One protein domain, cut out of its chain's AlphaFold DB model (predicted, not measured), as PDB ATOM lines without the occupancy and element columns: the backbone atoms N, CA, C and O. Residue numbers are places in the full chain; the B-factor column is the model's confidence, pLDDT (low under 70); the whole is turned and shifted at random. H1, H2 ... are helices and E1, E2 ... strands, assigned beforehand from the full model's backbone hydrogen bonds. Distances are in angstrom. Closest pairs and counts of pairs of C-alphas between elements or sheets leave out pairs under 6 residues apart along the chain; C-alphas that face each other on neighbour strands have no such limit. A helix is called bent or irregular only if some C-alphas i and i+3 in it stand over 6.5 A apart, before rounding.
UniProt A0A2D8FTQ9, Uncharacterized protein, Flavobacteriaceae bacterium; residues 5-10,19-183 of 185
ATOM      1  N   THR A   5     102.327  84.991  76.736       88.31
ATOM      2  CA  THR A   5     101.722  83.902  75.960       88.31
ATOM      3  C   THR A   5     101.285  84.353  74.567       88.31
ATOM      4  O   THR A   5     101.422  83.589  73.616       88.31
ATOM      5  N   ASP A   6     100.770  85.572  74.434       89.88
ATOM      6  CA  ASP A   6     100.326  86.115  73.151       89.88
ATOM      7  C   ASP A   6     101.532  86.527  72.296       89.88
ATOM      8  O   ASP A   6     101.592  86.136  71.133       89.88
ATOM      9  N   ASP A   7     102.567  87.124  72.903       91.88
ATOM     10  CA  ASP A   7     103.842  87.398  72.221       91.88
ATOM     11  C   ASP A   7     104.454  86.102  71.639       91.88
ATOM     12  O   ASP A   7     104.929  86.077  70.506       91.88
ATOM     13  N   ILE A   8     104.400  84.981  72.375       92.88
ATOM     14  CA  ILE A   8     104.894  83.676  71.894       92.88
ATOM     15  C   ILE A   8     104.052  83.124  70.741       92.88
ATOM     16  O   ILE A   8     104.605  82.483  69.841       92.88
ATOM     17  N   LYS A   9     102.730  83.335  70.748       91.19
ATOM     18  CA  LYS A   9     101.844  82.897  69.654       91.19
ATOM     19  C   LYS A   9     102.150  83.619  68.349       91.19
ATOM     20  O   LYS A   9     102.057  82.993  67.299       91.19
ATOM     21  N   GLU A  10     102.526  84.893  68.425       91.19
ATOM     22  CA  GLU A  10     102.866  85.716  67.261       91.19
ATOM     23  C   GLU A  10     104.205  85.328  66.619       91.19
ATOM     24  O   GLU A  10     104.422  85.589  65.435       91.19
ATOM     25  N   PHE A  19     111.423  67.907  59.903       83.75
ATOM     26  CA  PHE A  19     110.827  68.585  61.053       83.75
ATOM     27  C   PHE A  19     111.865  69.177  62.030       83.75
ATOM     28  O   PHE A  19     111.639  69.239  63.235       83.75
ATOM     29  N   ASN A  20     113.024  69.619  61.529       85.31
ATOM     30  CA  ASN A  20     114.016  70.300  62.363       85.31
ATOM     31  C   ASN A  20     113.578  71.743  62.678       85.31
ATOM     32  O   ASN A  20     113.117  72.442  61.782       85.31
ATOM     33  N   PHE A  21     113.749  72.217  63.910       90.69
ATOM     34  CA  PHE A  21     113.373  73.573  64.330       90.69
ATOM     35  C   PHE A  21     114.311  74.094  65.425       90.69
ATOM     36  O   PHE A  21     114.968  73.307  66.108       90.69
ATOM     37  N   ASN A  22     114.359  75.418  65.596       90.56
ATOM     38  CA  ASN A  22     115.004  76.082  66.731       90.56
ATOM     39  C   ASN A  22     113.948  76.782  67.597       90.56
ATOM     40  O   ASN A  22     112.818  76.984  67.160       90.56
ATOM     41  N   LEU A  23     114.317  77.088  68.838       94.44
ATOM     42  CA  LEU A  23     113.440  77.718  69.828       94.44
ATOM     43  C   LEU A  23     114.085  78.970  70.436       94.44
ATOM     44  O   LEU A  23     113.743  79.368  71.547       94.44
ATOM     45  N   ASP A  24     115.046  79.572  69.732       94.19
ATOM     46  CA  ASP A  24     115.878  80.652  70.271       94.19
ATOM     47  C   ASP A  24     115.029  81.880  70.619       94.19
ATOM     48  O   ASP A  24     115.174  82.452  71.694       94.19
ATOM     49  N   LYS A  25     114.066  82.232  69.754       94.69
ATOM     50  CA  LYS A  25     113.157  83.368  69.974       94.69
ATOM     51  C   LYS A  25     112.220  83.130  71.155       94.69
ATOM     52  O   LYS A  25     112.038  84.015  71.989       94.69
ATOM     53  N   GLU A  26     111.628  81.939  71.235       95.69
ATOM     54  CA  GLU A  26     110.808  81.520  72.368       95.69
ATOM     55  C   GLU A  26     111.615  81.572  73.675       95.69
ATOM     56  O   GLU A  26     111.144  82.122  74.672       95.69
ATOM     57  N   PHE A  27     112.847  81.057  73.666       96.44
ATOM     58  CA  PHE A  27     113.748  81.095  74.815       96.44
ATOM     59  C   PHE A  27     114.090  82.532  75.228       96.44
ATOM     60  O   PHE A  27     113.979  82.874  76.405       96.44
ATOM     61  N   GLU A  28     114.476  83.395  74.287       95.94
ATOM     62  CA  GLU A  28     114.810  84.797  74.555       95.94
ATOM     63  C   GLU A  28     113.635  85.542  75.200       95.94
ATOM     64  O   GLU A  28     113.802  86.200  76.232       95.94
ATOM     65  N   LEU A  29     112.426  85.373  74.662       95.44
ATOM     66  CA  LEU A  29     111.230  86.022  75.194       95.44
ATOM     67  C   LEU A  29     110.886  85.542  76.603       95.44
ATOM     68  O   LEU A  29     110.674  86.373  77.490       95.44
ATOM     69  N   ILE A  30     110.886  84.229  76.847       96.38
ATOM     70  CA  ILE A  30     110.590  83.682  78.178       96.38
ATOM     71  C   ILE A  30     111.685  84.081  79.170       96.38
ATOM     72  O   ILE A  30     111.391  84.560  80.268       96.38
ATOM     73  N   SER A  31     112.954  83.944  78.780       96.44
ATOM     74  CA  SER A  31     114.096  84.252  79.640       96.44
ATOM     75  C   SER A  31     114.117  85.722  80.061       96.44
ATOM     76  O   SER A  31     114.497  86.016  81.193       96.44
ATOM     77  N   SER A  32     113.635  86.650  79.226       95.06
ATOM     78  CA  SER A  32     113.546  88.079  79.562       95.06
ATOM     79  C   SER A  32     112.737  88.376  80.837       95.06
ATOM     80  O   SER A  32     112.947  89.414  81.466       95.06
ATOM     81  N   LYS A  33     111.851  87.459  81.254       93.88
ATOM     82  CA  LYS A  33     110.997  87.575  82.449       93.88
ATOM     83  C   LYS A  33     111.569  86.899  83.697       93.88
ATOM     84  O   LYS A  33     110.928  86.917  84.747       93.88
ATOM     85  N   LEU A  34     112.749  86.294  83.591       95.50
ATOM     86  CA  LEU A  34     113.335  85.443  84.622       95.50
ATOM     87  C   LEU A  34     114.565  86.079  85.277       95.50
ATOM     88  O   LEU A  34     115.301  86.856  84.661       95.50
ATOM     89  N   ASN A  35     114.830  85.713  86.533       95.12
ATOM     90  CA  ASN A  35     116.104  86.032  87.180       95.12
ATOM     91  C   ASN A  35     117.240  85.118  86.672       95.12
ATOM     92  O   ASN A  35     116.996  84.145  85.966       95.12
ATOM     93  N   LEU A  36     118.496  85.405  87.037       94.50
ATOM     94  CA  LEU A  36     119.663  84.651  86.546       94.50
ATOM     95  C   LEU A  36     119.574  83.134  86.787       94.50
ATOM     96  O   LEU A  36     119.851  82.359  85.876       94.50
ATOM     97  N   LYS A  37     119.140  82.709  87.978       94.12
ATOM     98  CA  LYS A  37     119.028  81.286  88.331       94.12
ATOM     99  C   LYS A  37     117.908  80.593  87.547       94.12
ATOM    100  O   LYS A  37     118.063  79.469  87.072       94.12
ATOM    101  N   GLU A  38     116.770  81.267  87.401       95.81
ATOM    102  CA  GLU A  38     115.642  80.768  86.608       95.81
ATOM    103  C   GLU A  38     116.000  80.685  85.115       95.81
ATOM    104  O   GLU A  38     115.623  79.718  84.457       95.81
ATOM    105  N   LYS A  39     116.771  81.650  84.591       97.12
ATOM    106  CA  LYS A  39     117.279  81.641  83.209       97.12
ATOM    107  C   LYS A  39     118.184  80.447  82.935       97.12
ATOM    108  O   LYS A  39     118.036  79.809  81.899       97.12
ATOM    109  N   GLU A  40     119.102  80.137  83.847       96.94
ATOM    110  CA  GLU A  40     119.973  78.962  83.728       96.94
ATOM    111  C   GLU A  40     119.156  77.665  83.717       96.94
ATOM    112  O   GLU A  40     119.353  76.808  82.860       96.94
ATOM    113  N   SER A  41     118.161  77.569  84.604       96.69
ATOM    114  CA  SER A  41     117.248  76.423  84.636       96.69
ATOM    115  C   SER A  41     116.463  76.301  83.326       96.69
ATOM    116  O   SER A  41     116.370  75.212  82.771       96.69
ATOM    117  N   LEU A  42     115.939  77.419  82.804       97.81
ATOM    118  CA  LEU A  42     115.210  77.459  81.531       97.81
ATOM    119  C   LEU A  42     116.094  77.033  80.358       97.81
ATOM    120  O   LEU A  42     115.637  76.306  79.483       97.81
ATOM    121  N   LYS A  43     117.357  77.466  80.347       97.69
ATOM    122  CA  LYS A  43     118.316  77.084  79.312       97.69
ATOM    123  C   LYS A  43     118.523  75.569  79.299       97.69
ATOM    124  O   LYS A  43     118.357  74.956  78.250       97.69
ATOM    125  N   ASN A  44     118.790  74.976  80.463       97.25
ATOM    126  CA  ASN A  44     118.958  73.527  80.596       97.25
ATOM    127  C   ASN A  44     117.698  72.765  80.154       97.25
ATOM    128  O   ASN A  44     117.789  71.736  79.491       97.25
ATOM    129  N   ASP A  45     116.520  73.286  80.495       97.56
ATOM    130  CA  ASP A  45     115.229  72.723  80.102       97.56
ATOM    131  C   ASP A  45     115.016  72.760  78.575       97.56
ATOM    132  O   ASP A  45     114.595  71.763  77.990       97.56
ATOM    133  N   PHE A  46     115.349  73.870  77.906       97.69
ATOM    134  CA  PHE A  46     115.261  73.987  76.443       97.69
ATOM    135  C   PHE A  46     116.286  73.100  75.730       97.69
ATOM    136  O   PHE A  46     115.937  72.432  74.757       97.69
ATOM    137  N   GLU A  47     117.526  73.041  76.219       96.94
ATOM    138  CA  GLU A  47     118.559  72.142  75.688       96.94
ATOM    139  C   GLU A  47     118.123  70.676  75.816       96.94
ATOM    140  O   GLU A  47     118.128  69.935  74.828       96.94
ATOM    141  N   PHE A  48     117.635  70.279  76.996       96.88
ATOM    142  CA  PHE A  48     117.097  68.941  77.231       96.88
ATOM    143  C   PHE A  48     115.903  68.633  76.320       96.88
ATOM    144  O   PHE A  48     115.807  67.538  75.755       96.88
ATOM    145  N   PHE A  49     114.987  69.587  76.147       97.00
ATOM    146  CA  PHE A  49     113.851  69.420  75.252       97.00
ATOM    147  C   PHE A  49     114.308  69.203  73.804       97.00
ATOM    148  O   PHE A  49     113.845  68.269  73.148       97.00
ATOM    149  N   ILE A  50     115.249  70.007  73.305       94.62
ATOM    150  CA  ILE A  50     115.781  69.873  71.944       94.62
ATOM    151  C   ILE A  50     116.525  68.545  71.751       94.62
ATOM    152  O   ILE A  50     116.453  67.969  70.662       94.62
ATOM    153  N   GLU A  51     117.219  68.042  72.768       93.81
ATOM    154  CA  GLU A  51     117.944  66.772  72.688       93.81
ATOM    155  C   GLU A  51     117.008  65.558  72.797       93.81
ATOM    156  O   GLU A  51     117.171  64.585  72.062       93.81
ATOM    157  N   LYS A  52     116.023  65.600  73.704       93.88
ATOM    158  CA  LYS A  52     115.214  64.430  74.088       93.88
ATOM    159  C   LYS A  52     113.715  64.688  74.032       93.88
ATOM    160  O   LYS A  52     112.997  63.947  73.358       93.88
ATOM    161  N   GLY A  53     113.241  65.733  74.708       94.06
ATOM    162  CA  GLY A  53     111.806  65.992  74.889       94.06
ATOM    163  C   GLY A  53     111.022  66.122  73.577       94.06
ATOM    164  O   GLY A  53     109.915  65.594  73.459       94.06
ATOM    165  N   LYS A  54     111.615  66.734  72.545       93.12
ATOM    166  CA  LYS A  54     110.972  66.933  71.240       93.12
ATOM    167  C   LYS A  54     110.583  65.620  70.571       93.12
ATOM    168  O   LYS A  54     109.519  65.546  69.968       93.12
ATOM    169  N   TYR A  55     111.403  64.575  70.698       92.75
ATOM    170  CA  TYR A  55     111.123  63.285  70.070       92.75
ATOM    171  C   TYR A  55     109.929  62.599  70.725       92.75
ATOM    172  O   TYR A  55     109.167  61.924  70.043       92.75
ATOM    173  N   LEU A  56     109.715  62.816  72.025       93.88
ATOM    174  CA  LEU A  56     108.544  62.295  72.722       93.88
ATOM    175  C   LEU A  56     107.252  62.945  72.207       93.88
ATOM    176  O   LEU A  56     106.281  62.243  71.914       93.88
ATOM    177  N   VAL A  57     107.266  64.270  72.023       94.62
ATOM    178  CA  VAL A  57     106.142  65.025  71.442       94.62
ATOM    179  C   VAL A  57     105.901  64.598  69.990       94.62
ATOM    180  O   VAL A  57     104.777  64.247  69.630       94.62
ATOM    181  N   ILE A  58     106.960  64.552  69.173       90.88
ATOM    182  CA  ILE A  58     106.882  64.159  67.759       90.88
ATOM    183  C   ILE A  58     106.371  62.729  67.614       90.88
ATOM    184  O   ILE A  58     105.460  62.510  66.833       90.88
ATOM    185  N   ASN A  59     106.885  61.755  68.361       90.69
ATOM    186  CA  ASN A  59     106.438  60.366  68.223       90.69
ATOM    187  C   ASN A  59     104.986  60.187  68.679       90.69
ATOM    188  O   ASN A  59     104.231  59.422  68.080       90.69
ATOM    189  N   THR A  60     104.570  60.928  69.707       92.38
ATOM    190  CA  THR A  60     103.190  60.871  70.194       92.38
ATOM    191  C   THR A  60     102.196  61.357  69.144       92.38
ATOM    192  O   THR A  60     101.210  60.669  68.889       92.38
ATOM    193  N   PHE A  61     102.446  62.503  68.507       91.12
ATOM    194  CA  PHE A  61     101.509  63.076  67.529       91.12
ATOM    195  C   PHE A  61     101.805  62.678  66.074       91.12
ATOM    196  O   PHE A  61     100.906  62.652  65.252       91.12
ATOM    197  N   GLY A  62     103.032  62.310  65.730       81.50
ATOM    198  CA  GLY A  62     103.424  61.896  64.378       81.50
ATOM    199  C   GLY A  62     103.011  60.468  64.008       81.50
ATOM    200  O   GLY A  62     103.027  60.105  62.834       81.50
ATOM    201  N   GLY A  63     102.653  59.644  64.997       78.00
ATOM    202  CA  GLY A  63     102.251  58.253  64.768       78.00
ATOM    203  C   GLY A  63     101.678  57.508  65.975       78.00
ATOM    204  O   GLY A  63     101.329  56.341  65.836       78.00
ATOM    205  N   GLY A  64     101.571  58.144  67.145       87.19
ATOM    206  CA  GLY A  64     100.982  57.551  68.346       87.19
ATOM    207  C   GLY A  64      99.473  57.789  68.447       87.19
ATOM    208  O   GLY A  64      98.656  57.027  67.927       87.19
ATOM    209  N   ILE A  65      99.076  58.838  69.168       90.31
ATOM    210  CA  ILE A  65      97.664  59.149  69.457       90.31
ATOM    211  C   ILE A  65      96.937  59.813  68.278       90.31
ATOM    212  O   ILE A  65      95.713  59.796  68.229       90.31
ATOM    213  N   LEU A  66      97.681  60.345  67.305       87.94
ATOM    214  CA  LEU A  66      97.160  61.010  66.101       87.94
ATOM    215  C   LEU A  66      97.436  60.188  64.822       87.94
ATOM    216  O   LEU A  66      97.537  60.716  63.721       87.94
ATOM    217  N   PHE A  67      97.570  58.868  64.958       87.38
ATOM    218  CA  PHE A  67      97.744  57.971  63.815       87.38
ATOM    219  C   PHE A  67      96.490  57.940  62.924       87.38
ATOM    220  O   PHE A  67      95.416  57.535  63.379       87.38
ATOM    221  N   LEU A  68      96.643  58.327  61.651       87.56
ATOM    222  CA  LEU A  68      95.578  58.423  60.645       87.56
ATOM    223  C   LEU A  68      96.045  57.905  59.276       87.56
ATOM    224  O   LEU A  68      96.647  58.631  58.481       87.56
ATOM    225  N   LYS A  69      95.744  56.639  58.969       85.94
ATOM    226  CA  LYS A  69      96.015  56.024  57.658       85.94
ATOM    227  C   LYS A  69      95.108  56.589  56.566       85.94
ATOM    228  O   LYS A  69      95.563  56.855  55.446       85.94
ATOM    229  N   VAL A  70      93.828  56.734  56.890       88.06
ATOM    230  CA  VAL A  70      92.821  57.408  56.069       88.06
ATOM    231  C   VAL A  70      92.409  58.715  56.736       88.06
ATOM    232  O   VAL A  70      92.524  58.816  57.963       88.06
ATOM    233  N   PRO A  71      91.952  59.706  55.948       88.50
ATOM    234  CA  PRO A  71      91.576  60.990  56.501       88.50
ATOM    235  C   PRO A  71      90.490  60.866  57.577       88.50
ATOM    236  O   PRO A  71      89.615  60.011  57.446       88.50
ATOM    237  N   GLU A  72      90.550  61.657  58.647       90.88
ATOM    238  CA  GLU A  72      89.536  61.659  59.712       90.88
ATOM    239  C   GLU A  72      89.412  63.041  60.364       90.88
ATOM    240  O   GLU A  72      90.376  63.814  60.390       90.88
ATOM    241  N   ARG A  73      88.217  63.342  60.890       93.31
ATOM    242  CA  ARG A  73      87.914  64.624  61.528       93.31
ATOM    243  C   ARG A  73      88.271  64.635  63.011       93.31
ATOM    244  O   ARG A  73      87.958  63.694  63.747       93.31
ATOM    245  N   ILE A  74      88.896  65.720  63.448       95.31
ATOM    246  CA  ILE A  74      89.342  65.944  64.824       95.31
ATOM    247  C   ILE A  74      88.454  67.012  65.445       95.31
ATOM    248  O   ILE A  74      88.304  68.094  64.890       95.31
ATOM    249  N   GLU A  75      87.893  66.717  66.612       96.88
ATOM    250  CA  GLU A  75      87.141  67.689  67.403       96.88
ATOM    251  C   GLU A  75      88.118  68.672  68.063       96.88
ATOM    252  O   GLU A  75      87.992  69.887  67.916       96.88
ATOM    253  N   LYS A  76      89.126  68.138  68.765       97.75
ATOM    254  CA  LYS A  76      90.186  68.922  69.411       97.75
ATOM    255  C   LYS A  76      91.376  68.077  69.849       97.75
ATOM    256  O   LYS A  76      91.297  66.852  69.955       97.75
ATOM    257  N   ILE A  77      92.461  68.761  70.194       98.19
ATOM    258  CA  ILE A  77      93.599  68.194  70.924       98.19
ATOM    259  C   ILE A  77      93.717  68.896  72.273       98.19
ATOM    260  O   ILE A  77      93.614  70.115  72.338       98.19
ATOM    261  N   ASN A  78      93.999  68.145  73.335       98.38
ATOM    262  CA  ASN A  78      94.316  68.716  74.644       98.38
ATOM    263  C   ASN A  78      95.756  68.390  75.033       98.38
ATOM    264  O   ASN A  78      96.183  67.238  74.910       98.38
ATOM    265  N   ILE A  79      96.466  69.384  75.564       98.12
ATOM    266  CA  ILE A  79      97.754  69.210  76.242       98.12
ATOM    267  C   ILE A  79      97.621  69.820  77.633       98.12
ATOM    268  O   ILE A  79      97.492  71.034  77.780       98.12
ATOM    269  N   GLU A  80      97.624  68.970  78.649       98.25
ATOM    270  CA  GLU A  80      97.355  69.345  80.033       98.25
ATOM    271  C   GLU A  80      98.579  69.079  80.902       98.25
ATOM    272  O   GLU A  80      99.097  67.968  80.885       98.25
ATOM    273  N   SER A  81      99.017  70.051  81.702       97.69
ATOM    274  CA  SER A  81      99.918  69.781  82.827       97.69
ATOM    275  C   SER A  81      99.113  69.518  84.095       97.69
ATOM    276  O   SER A  81      98.253  70.334  84.441       97.69
ATOM    277  N   ARG A  82      99.423  68.434  84.808       97.25
ATOM    278  CA  ARG A  82      98.744  68.047  86.050       97.25
ATOM    279  C   ARG A  82      99.730  68.080  87.206       97.25
ATOM    280  O   ARG A  82     100.634  67.245  87.304       97.25
ATOM    281  N   THR A  83      99.581  69.087  88.056       93.94
ATOM    282  CA  THR A  83     100.528  69.396  89.131       93.94
ATOM    283  C   THR A  83     100.532  68.314  90.210       93.94
ATOM    284  O   THR A  83     101.590  67.956  90.726       93.94
ATOM    285  N   ASP A  84      99.367  67.743  90.519       93.75
ATOM    286  CA  ASP A  84      99.179  66.665  91.496       93.75
ATOM    287  C   ASP A  84      99.878  65.358  91.087       93.75
ATOM    288  O   ASP A  84     100.387  64.626  91.937       93.75
ATOM    289  N   ARG A  85      99.940  65.087  89.780       93.81
ATOM    290  CA  ARG A  85     100.552  63.879  89.207       93.81
ATOM    291  C   ARG A  85     101.973  64.088  88.687       93.81
ATOM    292  O   ARG A  85     102.656  63.113  88.380       93.81
ATOM    293  N   ASN A  86     102.441  65.333  88.634       94.25
ATOM    294  CA  ASN A  86     103.741  65.721  88.091       94.25
ATOM    295  C   ASN A  86     103.964  65.228  86.643       94.25
ATOM    296  O   ASN A  86     105.040  64.741  86.268       94.25
ATOM    297  N   ASP A  87     102.925  65.334  85.819       96.88
ATOM    298  CA  ASP A  87     102.941  64.861  84.442       96.88
ATOM    299  C   ASP A  87     102.229  65.820  83.478       96.88
ATOM    300  O   ASP A  87     101.605  66.817  83.858       96.88
ATOM    301  N   PHE A  88     102.392  65.517  82.199       97.44
ATOM    302  CA  PHE A  88     101.598  66.047  81.114       97.44
ATOM    303  C   PHE A  88     100.680  64.943  80.594       97.44
ATOM    304  O   PHE A  88     101.113  63.801  80.428       97.44
ATOM    305  N   LYS A  89      99.445  65.290  80.249       97.75
ATOM    306  CA  LYS A  89      98.538  64.440  79.486       97.75
ATOM    307  C   LYS A  89      98.304  65.054  78.114       97.75
ATOM    308  O   LYS A  89      97.881  66.201  78.005       97.75
ATOM    309  N   ALA A  90      98.543  64.270  77.072       97.69
ATOM    310  CA  ALA A  90      98.177  64.613  75.706       97.69
ATOM    311  C   ALA A  90      96.993  63.760  75.263       97.69
ATOM    312  O   ALA A  90      96.960  62.557  75.526       97.69
ATOM    313  N   SER A  91      96.025  64.366  74.583       97.44
ATOM    314  CA  SER A  91      94.896  63.628  74.018       97.44
ATOM    315  C   SER A  91      94.394  64.220  72.712       97.44
ATOM    316  O   SER A  91      94.489  65.427  72.501       97.44
ATOM    317  N   VAL A  92      93.845  63.359  71.863       96.56
ATOM    318  CA  VAL A  92      93.147  63.703  70.623       96.56
ATOM    319  C   VAL A  92      91.720  63.199  70.751       96.56
ATOM    320  O   VAL A  92      91.503  62.027  71.063       96.56
ATOM    321  N   VAL A  93      90.757  64.086  70.520       96.44
ATOM    322  CA  VAL A  93      89.334  63.755  70.474       96.44
ATOM    323  C   VAL A  93      88.894  63.804  69.018       96.44
ATOM    324  O   VAL A  93      89.007  64.844  68.370       96.44
ATOM    325  N   PHE A  94      88.414  62.682  68.500       94.62
ATOM    326  CA  PHE A  94      87.851  62.583  67.156       94.62
ATOM    327  C   PHE A  94      86.359  62.935  67.180       94.62
ATOM    328  O   PHE A  94      85.675  62.666  68.168       94.62
ATOM    329  N   GLU A  95      85.847  63.536  66.098       93.56
ATOM    330  CA  GLU A  95      84.424  63.922  66.022       93.56
ATOM    331  C   GLU A  95      83.492  62.696  65.978       93.56
ATOM    332  O   GLU A  95      82.352  62.755  66.429       93.56
ATOM    333  N   SER A  96      83.965  61.581  65.413       86.56
ATOM    334  CA  SER A  96      83.180  60.351  65.279       86.56
ATOM    335  C   SER A  96      83.305  59.464  66.518       86.56
ATOM    336  O   SER A  96      84.408  59.218  67.005       86.56
ATOM    337  N   ASP A  97      82.180  58.916  66.989       82.00
ATOM    338  CA  ASP A  97      82.163  57.970  68.117       82.00
ATOM    339  C   ASP A  97      82.855  56.639  67.791       82.00
ATOM    340  O   ASP A  97      83.433  56.001  68.671       82.00
ATOM    341  N   LEU A  98      82.831  56.239  66.518       83.19
ATOM    342  CA  LEU A  98      83.554  55.082  66.002       83.19
ATOM    343  C   LEU A  98      84.609  55.544  65.001       83.19
ATOM    344  O   LEU A  98      84.309  56.291  64.068       83.19
ATOM    345  N   ARG A  99      85.838  55.062  65.186       86.12
ATOM    346  CA  ARG A  99      86.955  55.328  64.279       86.12
ATOM    347  C   ARG A  99      86.750  54.609  62.944       86.12
ATOM    348  O   ARG A  99      86.150  53.533  62.893       86.12
ATOM    349  N   LYS A 100      87.282  55.169  61.853       86.25
ATOM    350  CA  LYS A 100      87.255  54.498  60.535       86.25
ATOM    351  C   LYS A 100      87.974  53.140  60.609       86.25
ATOM    352  O   LYS A 100      89.062  53.039  61.183       86.25
ATOM    353  N   VAL A 101      87.392  52.094  60.014       87.56
ATOM    354  CA  VAL A 101      87.883  50.699  60.103       87.56
ATOM    355  C   VAL A 101      89.333  50.574  59.628       87.56
ATOM    356  O   VAL A 101      90.121  49.820  60.194       87.56
ATOM    357  N   GLU A 102      89.719  51.351  58.622       87.56
ATOM    358  CA  GLU A 102      91.074  51.396  58.084       87.56
ATOM    359  C   GLU A 102      92.082  51.988  59.071       87.56
ATOM    360  O   GLU A 102      93.240  51.577  59.054       87.56
ATOM    361  N   ASN A 103      91.661  52.911  59.941       84.94
ATOM    362  CA  ASN A 103      92.493  53.440  61.021       84.94
ATOM    363  C   ASN A 103      92.576  52.438  62.187       84.94
ATOM    364  O   ASN A 103      93.664  52.226  62.719       84.94
ATOM    365  N   ILE A 104      91.479  51.736  62.502       85.25
ATOM    366  CA  ILE A 104      91.438  50.678  63.534       85.25
ATOM    367  C   ILE A 104      92.292  49.467  63.140       85.25
ATOM    368  O   ILE A 104      92.968  48.881  63.978       85.25
ATOM    369  N   LYS A 105      92.329  49.081  61.859       84.88
ATOM    370  CA  LYS A 105      93.080  47.897  61.397       84.88
ATOM    371  C   LYS A 105      94.557  47.913  61.811       84.88
ATOM    372  O   LYS A 105      95.135  46.855  62.043       84.88
ATOM    373  N   TYR A 106      95.164  49.096  61.867       75.50
ATOM    374  CA  TYR A 106      96.566  49.278  62.254       75.50
ATOM    375  C   TYR A 106      96.736  49.699  63.717       75.50
ATOM    376  O   TYR A 106      97.861  49.708  64.209       75.50
ATOM    377  N   LYS A 107      95.631  50.025  64.397       78.12
ATOM    378  CA  LYS A 107      95.569  50.383  65.812       78.12
ATOM    379  C   LYS A 107      94.239  49.888  66.414       78.12
ATOM    380  O   LYS A 107      93.298  50.674  66.516       78.12
ATOM    381  N   PRO A 108      94.106  48.585  66.735       75.88
ATOM    382  CA  PRO A 108      92.832  47.986  67.156       75.88
ATOM    383  C   PRO A 108      92.219  48.618  68.410       75.88
ATOM    384  O   PRO A 108      91.008  48.577  68.598       75.88
ATOM    385  N   GLU A 109      93.058  49.209  69.253       79.19
ATOM    386  CA  GLU A 109      92.691  49.949  70.456       79.19
ATOM    387  C   GLU A 109      92.228  51.392  70.188       79.19
ATOM    388  O   GLU A 109      91.866  52.091  71.133       79.19
ATOM    389  N   ALA A 110      92.235  51.847  68.929       80.06
ATOM    390  CA  ALA A 110      91.825  53.196  68.571       80.06
ATOM    391  C   ALA A 110      90.349  53.439  68.906       80.06
ATOM    392  O   ALA A 110      89.440  52.765  68.421       80.06
ATOM    393  N   SER A 111      90.122  54.479  69.690       86.06
ATOM    394  CA  SER A 111      88.828  54.927  70.175       86.06
ATOM    395  C   SER A 111      88.586  56.389  69.790       86.06
ATOM    396  O   SER A 111      89.430  57.037  69.157       86.06
ATOM    397  N   ARG A 112      87.419  56.924  70.171       92.38
ATOM    398  CA  ARG A 112      87.098  58.349  70.006       92.38
ATOM    399  C   ARG A 112      88.113  59.259  70.706       92.38
ATOM    400  O   ARG A 112      88.378  60.350  70.211       92.38
ATOM    401  N   ILE A 113      88.655  58.839  71.852       94.44
ATOM    402  CA  ILE A 113      89.611  59.630  72.631       94.44
ATOM    403  C   ILE A 113      90.901  58.840  72.783       94.44
ATOM    404  O   ILE A 113      91.001  57.923  73.593       94.44
ATOM    405  N   GLU A 114      91.923  59.272  72.063       94.25
ATOM    406  CA  GLU A 114      93.264  58.719  72.192       94.25
ATOM    407  C   GLU A 114      94.069  59.580  73.153       94.25
ATOM    408  O   GLU A 114      94.046  60.805  73.056       94.25
ATOM    409  N   SER A 115      94.794  58.970  74.091       95.56
ATOM    410  CA  SER A 115      95.598  59.739  75.040       95.56
ATOM    411  C   SER A 115      96.862  59.022  75.483       95.56
ATOM    412  O   SER A 115      96.967  57.801  75.405       95.56
ATOM    413  N   THR A 116      97.831  59.809  75.934       95.88
ATOM    414  CA  THR A 116      99.054  59.331  76.572       95.88
ATOM    415  C   THR A 116      99.480  60.300  77.668       95.88
ATOM    416  O   THR A 116      99.061  61.461  77.694       95.88
ATOM    417  N   GLU A 117     100.310  59.813  78.579       96.44
ATOM    418  CA  GLU A 117     100.830  60.573  79.707       96.44
ATOM    419  C   GLU A 117     102.360  60.572  79.646       96.44
ATOM    420  O   GLU A 117     102.989  59.552  79.356       96.44
ATOM    421  N   TRP A 118     102.971  61.720  79.925       94.94
ATOM    422  CA  TRP A 118     104.418  61.865  80.006       94.94
ATOM    423  C   TRP A 118     104.785  62.475  81.345       94.94
ATOM    424  O   TRP A 118     104.309  63.555  81.685       94.94
ATOM    425  N   THR A 119     105.701  61.860  82.085       95.12
ATOM    426  CA  THR A 119     106.319  62.551  83.223       95.12
ATOM    427  C   THR A 119     106.925  63.869  82.761       95.12
ATOM    428  O   THR A 119     107.665  63.890  81.776       95.12
ATOM    429  N   VAL A 120     106.697  64.949  83.511       93.62
ATOM    430  CA  VAL A 120     107.219  66.284  83.173       93.62
ATOM    431  C   VAL A 120     108.737  66.278  82.985       93.62
ATOM    432  O   VAL A 120     109.251  66.897  82.055       93.62
ATOM    433  N   LYS A 121     109.447  65.464  83.776       94.94
ATOM    434  CA  LYS A 121     110.898  65.237  83.669       94.94
ATOM    435  C   LYS A 121     111.378  64.720  82.313       94.94
ATOM    436  O   LYS A 121     112.556  64.857  82.011       94.94
ATOM    437  N   ALA A 122     110.503  64.119  81.515       94.56
ATOM    438  CA  ALA A 122     110.842  63.630  80.185       94.56
ATOM    439  C   ALA A 122     110.755  64.720  79.103       94.56
ATOM    440  O   ALA A 122     111.211  64.486  77.985       94.56
ATOM    441  N   ILE A 123     110.190  65.892  79.417       94.38
ATOM    442  CA  ILE A 123     109.990  66.986  78.459       94.38
ATOM    443  C   ILE A 123     110.633  68.284  78.961       94.38
ATOM    444  O   ILE A 123     111.524  68.799  78.295       94.38
ATOM    445  N   PHE A 124     110.220  68.772  80.133       96.31
ATOM    446  CA  PHE A 124     110.698  70.005  80.772       96.31
ATOM    447  C   PHE A 124     110.927  69.759  82.274       96.31
ATOM    448  O   PHE A 124     110.005  69.945  83.071       96.31
ATOM    449  N   PRO A 125     112.120  69.293  82.690       95.69
ATOM    450  CA  PRO A 125     112.390  68.869  84.067       95.69
ATOM    451  C   PRO A 125     112.039  69.859  85.174       95.69
ATOM    452  O   PRO A 125     111.639  69.423  86.258       95.69
ATOM    453  N   ASN A 126     112.158  71.161  84.920       96.44
ATOM    454  CA  ASN A 126     111.905  72.194  85.917       96.44
ATOM    455  C   ASN A 126     110.534  72.869  85.760       96.44
ATOM    456  O   ASN A 126     110.259  73.829  86.476       96.44
ATOM    457  N   PHE A 127     109.645  72.354  84.900       96.88
ATOM    458  CA  PHE A 127     108.364  72.990  84.555       96.88
ATOM    459  C   PHE A 127     107.572  73.504  85.772       96.88
ATOM    460  O   PHE A 127     107.226  74.683  85.833       96.88
ATOM    461  N   PHE A 128     107.336  72.657  86.781       95.81
ATOM    462  CA  PHE A 128     106.551  73.042  87.964       95.81
ATOM    463  C   PHE A 128     107.291  73.947  88.958       95.81
ATOM    464  O   PHE A 128     106.668  74.470  89.878       95.81
ATOM    465  N   GLN A 129     108.600  74.160  88.791       94.94
ATOM    466  CA  GLN A 129     109.341  75.137  89.594       94.94
ATOM    467  C   GLN A 129     109.094  76.568  89.108       94.94
ATOM    468  O   GLN A 129     109.277  77.519  89.869       94.94
ATOM    469  N   TYR A 130     108.678  76.739  87.851       95.75
ATOM    470  CA  TYR A 130     108.405  78.057  87.306       95.75
ATOM    471  C   TYR A 130     107.066  78.613  87.779       95.75
ATOM    472  O   TYR A 130     106.115  77.886  88.063       95.75
ATOM    473  N   LYS A 131     106.962  79.944  87.784       94.88
ATOM    474  CA  LYS A 131     105.687  80.638  87.988       94.88
ATOM    475  C   LYS A 131     104.707  80.288  86.869       94.88
ATOM    476  O   LYS A 131     105.105  80.064  85.726       94.88
ATOM    477  N   LYS A 132     103.412  80.344  87.181       94.25
ATOM    478  CA  LYS A 132     102.333  79.960  86.259       94.25
ATOM    479  C   LYS A 132     102.419  80.636  84.882       94.25
ATOM    480  O   LYS A 132     102.147  79.992  83.881       94.25
ATOM    481  N   GLU A 133     102.816  81.905  84.802       94.81
ATOM    482  CA  GLU A 133     102.991  82.610  83.518       94.81
ATOM    483  C   GLU A 133     104.019  81.929  82.598       94.81
ATOM    484  O   GLU A 133     103.783  81.769  81.403       94.81
ATOM    485  N   ILE A 134     105.126  81.458  83.168       96.69
ATOM    486  CA  ILE A 134     106.200  80.768  82.448       96.69
ATOM    487  C   ILE A 134     105.773  79.345  82.080       96.69
ATOM    488  O   ILE A 134     106.051  78.888  80.975       96.69
ATOM    489  N   GLN A 135     105.025  78.667  82.955       97.06
ATOM    490  CA  GLN A 135     104.411  77.373  82.635       97.06
ATOM    491  C   GLN A 135     103.476  77.485  81.421       97.06
ATOM    492  O   GLN A 135     103.583  76.691  80.489       97.06
ATOM    493  N   LYS A 136     102.612  78.511  81.379       97.00
ATOM    494  CA  LYS A 136     101.744  78.787  80.218       97.00
ATOM    495  C   LYS A 136     102.551  79.043  78.950       97.00
ATOM    496  O   LYS A 136     102.192  78.539  77.888       97.00
ATOM    497  N   ALA A 137     103.633  79.809  79.061       96.88
ATOM    498  CA  ALA A 137     104.525  80.090  77.947       96.88
ATOM    499  C   ALA A 137     105.162  78.807  77.389       96.88
ATOM    500  O   ALA A 137     105.041  78.542  76.197       96.88
ATOM    501  N   ILE A 138     105.745  77.964  78.247       97.31
ATOM    502  CA  ILE A 138     106.327  76.670  77.851       97.31
ATOM    503  C   ILE A 138     105.261  75.758  77.227       97.31
ATOM    504  O   ILE A 138     105.484  75.171  76.169       97.31
ATOM    505  N   LEU A 139     104.072  75.681  77.829       97.25
ATOM    506  CA  LEU A 139     102.963  74.895  77.287       97.25
ATOM    507  C   LEU A 139     102.518  75.415  75.909       97.25
ATOM    508  O   LEU A 139     102.179  74.627  75.029       97.25
ATOM    509  N   THR A 140     102.589  76.729  75.690       97.19
ATOM    510  CA  THR A 140     102.326  77.360  74.389       97.19
ATOM    511  C   THR A 140     103.381  76.983  73.356       97.19
ATOM    512  O   THR A 140     103.018  76.691  72.220       97.19
ATOM    513  N   VAL A 141     104.659  76.894  73.738       96.94
ATOM    514  CA  VAL A 141     105.717  76.373  72.855       96.94
ATOM    515  C   VAL A 141     105.411  74.935  72.433       96.94
ATOM    516  O   VAL A 141     105.403  74.643  71.237       96.94
ATOM    517  N   ILE A 142     105.076  74.052  73.379       96.75
ATOM    518  CA  ILE A 142     104.682  72.666  73.071       96.75
ATOM    519  C   ILE A 142     103.466  72.653  72.133       96.75
ATOM    520  O   ILE A 142     103.477  71.969  71.112       96.75
ATOM    521  N   GLY A 143     102.441  73.453  72.434       96.94
ATOM    522  CA  GLY A 143     101.248  73.585  71.603       96.94
ATOM    523  C   GLY A 143     101.553  74.028  70.171       96.94
ATOM    524  O   GLY A 143     100.996  73.466  69.233       96.94
ATOM    525  N   LYS A 144     102.473  74.980  69.974       95.88
ATOM    526  CA  LYS A 144     102.904  75.428  68.638       95.88
ATOM    527  C   LYS A 144     103.629  74.329  67.865       95.88
ATOM    528  O   LYS A 144     103.406  74.187  66.665       95.88
ATOM    529  N   ILE A 145     104.442  73.523  68.545       95.06
ATOM    530  CA  ILE A 145     105.093  72.356  67.937       95.06
ATOM    531  C   ILE A 145     104.030  71.357  67.470       95.06
ATOM    532  O   ILE A 145     104.080  70.906  66.329       95.06
ATOM    533  N   VAL A 146     103.034  71.056  68.307       95.56
ATOM    534  CA  VAL A 146     101.934  70.139  67.958       95.56
ATOM    535  C   VAL A 146     101.073  70.691  66.823       95.56
ATOM    536  O   VAL A 146     100.775  69.952  65.886       95.56
ATOM    537  N   LYS A 147     100.750  71.991  66.845       95.19
ATOM    538  CA  LYS A 147     100.098  72.691  65.728       95.19
ATOM    539  C   LYS A 147     100.873  72.446  64.436       95.19
ATOM    540  O   LYS A 147     100.313  71.948  63.466       95.19
ATOM    541  N   ARG A 148     102.184  72.691  64.454       92.44
ATOM    542  CA  ARG A 148     103.031  72.499  63.279       92.44
ATOM    543  C   ARG A 148     103.119  71.037  62.841       92.44
ATOM    544  O   ARG A 148     103.170  70.795  61.641       92.44
ATOM    545  N   ILE A 149     103.116  70.072  63.766       91.94
ATOM    546  CA  ILE A 149     103.043  68.636  63.437       91.94
ATOM    547  C   ILE A 149     101.754  68.345  62.659       91.94
ATOM    548  O   ILE A 149     101.809  67.641  61.658       91.94
ATOM    549  N   CYS A 150     100.622  68.921  63.065       92.25
ATOM    550  CA  CYS A 150      99.344  68.738  62.377       92.25
ATOM    551  C   CYS A 150      99.361  69.347  60.966       92.25
ATOM    552  O   CYS A 150      99.047  68.658  59.999       92.25
ATOM    553  N   GLU A 151      99.809  70.597  60.839       90.56
ATOM    554  CA  GLU A 151      99.824  71.334  59.565       90.56
ATOM    555  C   GLU A 151     100.851  70.779  58.566       90.56
ATOM    556  O   GLU A 151     100.569  70.589  57.386       90.56
ATOM    557  N   TYR A 152     102.071  70.496  59.030       84.38
ATOM    558  CA  TYR A 152     103.142  69.961  58.189       84.38
ATOM    559  C   TYR A 152     102.969  68.461  57.926       84.38
ATOM    560  O   TYR A 152     103.265  67.976  56.831       84.38
ATOM    561  N   GLY A 153     102.508  67.711  58.929       76.75
ATOM    562  CA  GLY A 153     102.353  66.261  58.859       76.75
ATOM    563  C   GLY A 153     101.299  65.825  57.851       76.75
ATOM    564  O   GLY A 153     101.476  64.792  57.215       76.75
ATOM    565  N   GLN A 154     100.268  66.634  57.609       74.12
ATOM    566  CA  GLN A 154      99.262  66.346  56.585       74.12
ATOM    567  C   GLN A 154      99.861  66.159  55.185       74.12
ATOM    568  O   GLN A 154      99.448  65.265  54.445       74.12
ATOM    569  N   THR A 155     100.842  66.985  54.823       74.31
ATOM    570  CA  THR A 155     101.499  66.940  53.508       74.31
ATOM    571  C   THR A 155     102.719  66.026  53.482       74.31
ATOM    572  O   THR A 155     103.043  65.479  52.431       74.31
ATOM    573  N   ASN A 156     103.397  65.840  54.619       73.56
ATOM    574  CA  ASN A 156     104.720  65.209  54.653       73.56
ATOM    575  C   ASN A 156     104.766  63.866  55.395       73.56
ATOM    576  O   ASN A 156     105.724  63.114  55.217       73.56
ATOM    577  N   PHE A 157     103.768  63.533  56.219       77.62
ATOM    578  CA  PHE A 157     103.726  62.281  56.975       77.62
ATOM    579  C   PHE A 157     102.671  61.330  56.406       77.62
ATOM    580  O   PHE A 157     101.520  61.682  56.169       77.62
ATOM    581  N   ALA A 158     103.056  60.065  56.230       72.62
ATOM    582  CA  ALA A 158     102.200  59.053  55.607       72.62
ATOM    583  C   ALA A 158     100.924  58.711  56.411       72.62
ATOM    584  O   ALA A 158     100.012  58.094  55.855       72.62
ATOM    585  N   TYR A 159     100.872  59.081  57.697       80.81
ATOM    586  CA  TYR A 159      99.853  58.654  58.663       80.81
ATOM    587  C   TYR A 159      99.237  59.817  59.461       80.81
ATOM    588  O   TYR A 159      98.941  59.657  60.642       80.81
ATOM    589  N   MET A 160      99.060  60.986  58.837       83.38
ATOM    590  CA  MET A 160      98.469  62.175  59.473       83.38
ATOM    591  C   MET A 160      97.485  62.907  58.553       83.38
ATOM    592  O   MET A 160      97.579  64.108  58.320       83.38
ATOM    593  N   LYS A 161      96.519  62.179  57.992       85.06
ATOM    594  CA  LYS A 161      95.524  62.770  57.089       85.06
ATOM    595  C   LYS A 161      94.389  63.428  57.884       85.06
ATOM    596  O   LYS A 161      93.459  62.758  58.310       85.06
ATOM    597  N   ILE A 162      94.464  64.732  58.105       88.44
ATOM    598  CA  ILE A 162      93.451  65.498  58.847       88.44
ATOM    599  C   ILE A 162      92.428  66.096  57.862       88.44
ATOM    600  O   ILE A 162      92.821  66.574  56.799       88.44
ATOM    601  N   GLU A 163      91.128  66.042  58.189       87.81
ATOM    602  CA  GLU A 163      90.027  66.492  57.304       87.81
ATOM    603  C   GLU A 163      89.453  67.886  57.629       87.81
ATOM    604  O   GLU A 163      88.718  68.439  56.810       87.81
ATOM    605  N   ASN A 164      89.734  68.458  58.803       93.19
ATOM    606  CA  ASN A 164      89.172  69.744  59.230       93.19
ATOM    607  C   ASN A 164      90.142  70.594  60.063       93.19
ATOM    608  O   ASN A 164      91.106  70.089  60.634       93.19
ATOM    609  N   GLU A 165      89.838  71.889  60.160       95.94
ATOM    610  CA  GLU A 165      90.408  72.780  61.173       95.94
ATOM    611  C   GLU A 165      89.860  72.433  62.561       95.94
ATOM    612  O   GLU A 165      88.691  72.059  62.696       95.94
ATOM    613  N   PHE A 166      90.679  72.598  63.597       96.56
ATOM    614  CA  PHE A 166      90.302  72.322  64.986       96.56
ATOM    615  C   PHE A 166      91.154  73.142  65.965       96.56
ATOM    616  O   PHE A 166      92.097  73.838  65.575       96.56
ATOM    617  N   GLU A 167      90.825  73.064  67.254       97.69
ATOM    618  CA  GLU A 167      91.568  73.744  68.317       97.69
ATOM    619  C   GLU A 167      92.477  72.782  69.095       97.69
ATOM    620  O   GLU A 167      92.108  71.652  69.423       97.69
ATOM    621  N   ILE A 168      93.668  73.270  69.444       98.19
ATOM    622  CA  ILE A 168      94.509  72.704  70.496       98.19
ATOM    623  C   ILE A 168      94.253  73.512  71.768       98.19
ATOM    624  O   ILE A 168      94.583  74.699  71.834       98.19
ATOM    625  N   GLU A 169      93.684  72.871  72.784       98.50
ATOM    626  CA  GLU A 169      93.488  73.442  74.113       98.50
ATOM    627  C   GLU A 169      94.706  73.125  74.993       98.50
ATOM    628  O   GLU A 169      95.149  71.980  75.111       98.50
ATOM    629  N   LEU A 170      95.261  74.162  75.617       98.25
ATOM    630  CA  LEU A 170      96.405  74.073  76.518       98.25
ATOM    631  C   LEU A 170      95.912  74.300  77.943       98.25
ATOM    632  O   LEU A 170      95.391  75.378  78.248       98.25
ATOM    633  N   LEU A 171      96.051  73.289  78.799       98.25
ATOM    634  CA  LEU A 171      95.452  73.267  80.127       98.25
ATOM    635  C   LEU A 171      96.494  73.168  81.245       98.25
ATOM    636  O   LEU A 171      97.523  72.509  81.105       98.25
ATOM    637  N   ILE A 172      96.181  73.784  82.382       97.50
ATOM    638  CA  ILE A 172      96.887  73.585  83.651       97.50
ATOM    639  C   ILE A 172      95.838  73.208  84.695       97.50
ATOM    640  O   ILE A 172      94.930  74.003  84.953       97.50
ATOM    641  N   ASP A 173      95.956  72.011  85.271       97.06
ATOM    642  CA  ASP A 173      95.049  71.473  86.294       97.06
ATOM    643  C   ASP A 173      93.564  71.570  85.873       97.06
ATOM    644  O   ASP A 173      92.730  72.167  86.557       97.06
ATOM    645  N   GLY A 174      93.239  71.056  84.680       95.81
ATOM    646  CA  GLY A 174      91.893  71.074  84.096       95.81
ATOM    647  C   GLY A 174      91.394  72.432  83.584       95.81
ATOM    648  O   GLY A 174      90.342  72.492  82.944       95.81
ATOM    649  N   LYS A 175      92.119  73.534  83.811       97.19
ATOM    650  CA  LYS A 175      91.729  74.863  83.325       97.19
ATOM    651  C   LYS A 175      92.375  75.166  81.978       97.19
ATOM    652  O   LYS A 175      93.594  75.140  81.870       97.19
ATOM    653  N   ILE A 176      91.569  75.553  80.987       97.12
ATOM    654  CA  ILE A 176      92.067  76.067  79.703       97.12
ATOM    655  C   ILE A 176      92.782  77.401  79.943       97.12
ATOM    656  O   ILE A 176      92.179  78.376  80.394       97.12
ATOM    657  N   GLU A 177      94.073  77.439  79.634       95.69
ATOM    658  CA  GLU A 177      94.920  78.625  79.765       95.69
ATOM    659  C   GLU A 177      95.200  79.293  78.416       95.69
ATOM    660  O   GLU A 177      95.470  80.493  78.367       95.69
ATOM    661  N   SER A 178      95.148  78.532  77.323       94.81
ATOM    662  CA  SER A 178      95.376  79.036  75.971       94.81
ATOM    663  C   SER A 178      94.752  78.102  74.932       94.81
ATOM    664  O   SER A 178      94.549  76.915  75.191       94.81
ATOM    665  N   LYS A 179      94.453  78.649  73.755       96.69
ATOM    666  CA  LYS A 179      93.955  77.918  72.588       96.69
ATOM    667  C   LYS A 179      94.798  78.271  71.373       96.69
ATOM    668  O   LYS A 179      95.174  79.434  71.206       96.69
ATOM    669  N   LEU A 180      95.086  77.277  70.543       96.94
ATOM    670  CA  LEU A 180      95.761  77.448  69.260       96.94
ATOM    671  C   LEU A 180      94.892  76.835  68.168       96.94
ATOM    672  O   LEU A 180      94.530  75.664  68.255       96.94
ATOM    673  N   LYS A 181      94.575  77.614  67.136       96.12
ATOM    674  CA  LYS A 181      93.850  77.114  65.968       96.12
ATOM    675  C   LYS A 181      94.816  76.404  65.022       96.12
ATOM    676  O   LYS A 181      95.862  76.974  64.699       96.12
ATOM    677  N   VAL A 182      94.469  75.189  64.607       94.19
ATOM    678  CA  VAL A 182      95.131  74.454  63.522       94.19
ATOM    679  C   VAL A 182      94.392  74.762  62.228       94.19
ATOM    680  O   VAL A 182      93.175  74.582  62.159       94.19
ATOM    681  N   GLU A 183      95.122  75.237  61.226       88.69
ATOM    682  CA  GLU A 183      94.572  75.624  59.927       88.69
ATOM    683  C   GLU A 183      95.039  74.630  58.861       88.69
ATOM    684  O   GLU A 183      96.184  74.179  58.879       88.69
TER     685      GLU A 183
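This is residues 5 to 10 and 19 to 183 of the 185 residues of an uncharacterized protein of Flavobacteriaceae bacterium (UniProt A0A2D8FTQ9). A twisted sheet of five strands has the long helix H5 and the arm H3b of a bent helix packed over one face, with no named helix over the other. The long axis ends at one end in a helical hairpin of H2 and H3a, and at the other in the short helix H4 and a small sheet of E1 and E5; H1 packs on H5. The printed part has 171 residues, with five named helices and seven named strands in the order H1 H2 H3 E1 E2 E3 H4 E4 H5 E5 E6 E7. The large sheet is mixed, in the order E4 E3 E2 E6 E7, and the class is mixed, helices and strands. The whole is compact, with a radius of gyration of the C-alphas of 16.1 A, and elongated, spanning 53 by 33 by 26 A.

H1, residues 5 to 10, touches residues 133 to 144 of H5, residues 132 to 156, at a shallow tilt of 31 degrees, the same way; the closest C-alphas, of Thr 5 and Ala 137, are 5.1 A apart. H2, residues 24 to 31, only just touches H5, with 3 pairs of C-alphas within 8 A, the closest those of Ile 30 and Ile 134 at 6.8 A. H3, residues 36 to 64, was assigned as one helix by its hydrogen bonds but is bent: C-alphas 51 and 54 are 7.1 A apart, and its arms H3a, residues 36 to 51, and H3b, residues 54 to 64, stand at a steep tilt of 42 degrees. H2 and H3a form a hairpin, opposite ways at a shallow tilt of 32 degrees, only just short of steep; the closest C-alphas, of Ser 31 and Lys 39, are 5.4 A apart. H3b touches residues 142 to 153 of H5 at a steep tilt of 48 degrees, with the C-alphas of Gly 62 and Ile 149 closest at 6.8 A. H5, touching three helices, is the hub. E1, residues 68 to 72, is parallel to E5, residues 160 to 162, with N 72 and O 161 within hydrogen-bond range at 3.1 A. E2, residues 74 to 82, and E3, residues 87 to 94, form an antiparallel hairpin, with N 78 and O 91 at 2.9 A. H4, residues 101 to 104, touches no helix; its closest C-alpha pair with E1 is Asn 103 and Lys 69, 5.5 A. E4, residues 113 to 119, is antiparallel to E3, with N 90 and O 116 at 2.9 A. E6, residues 166 to 172, is parallel to E2, with N 169 and O 77 at 2.8 A, and forms an antiparallel hairpin with E7, residues 175 to 182, with N 168 and O 180 at 2.8 A. H5 is on the large sheet at a height of 8.4 A, over E6 and, only just, E2, with 3 of its C-alphas falling on E2; H3b is on the same face at a height of 10.1 A, over E4 and E3. H1 only grazes this sheet. Every O i to N i+4 pair is within hydrogen-bond range in H1, H2, H3a and H3b, and 20 of 21 are in H5; H4 is too short for such a pair.

H1 begins at C-alpha 5, (101.722, 83.902, 75.960). H3a is 22.7 A long and H3b 14.0 A. E2 measures 23.3 A, E3 23.1 A, E4 20.0 A and E6 19.8 A. H5, 35.0 A long, begins at C-alpha 132, (102.333, 79.960, 86.259). E7, 20.1 A long, bends by 56 degrees at residue 178 and ends at C-alpha 182, (95.131, 74.454, 63.522).

The two C-alphas farthest apart, of Leu 36 and Val 101, are 53.5 A apart. Residues 11 to 18 are not printed, and C-alphas 10 and 19 are 19.9 A apart across this cut. The link from E4 to H5, residues 120 to 131, is long. The mean pLDDT of the printed part is 92.4, and no printed residue is under 70.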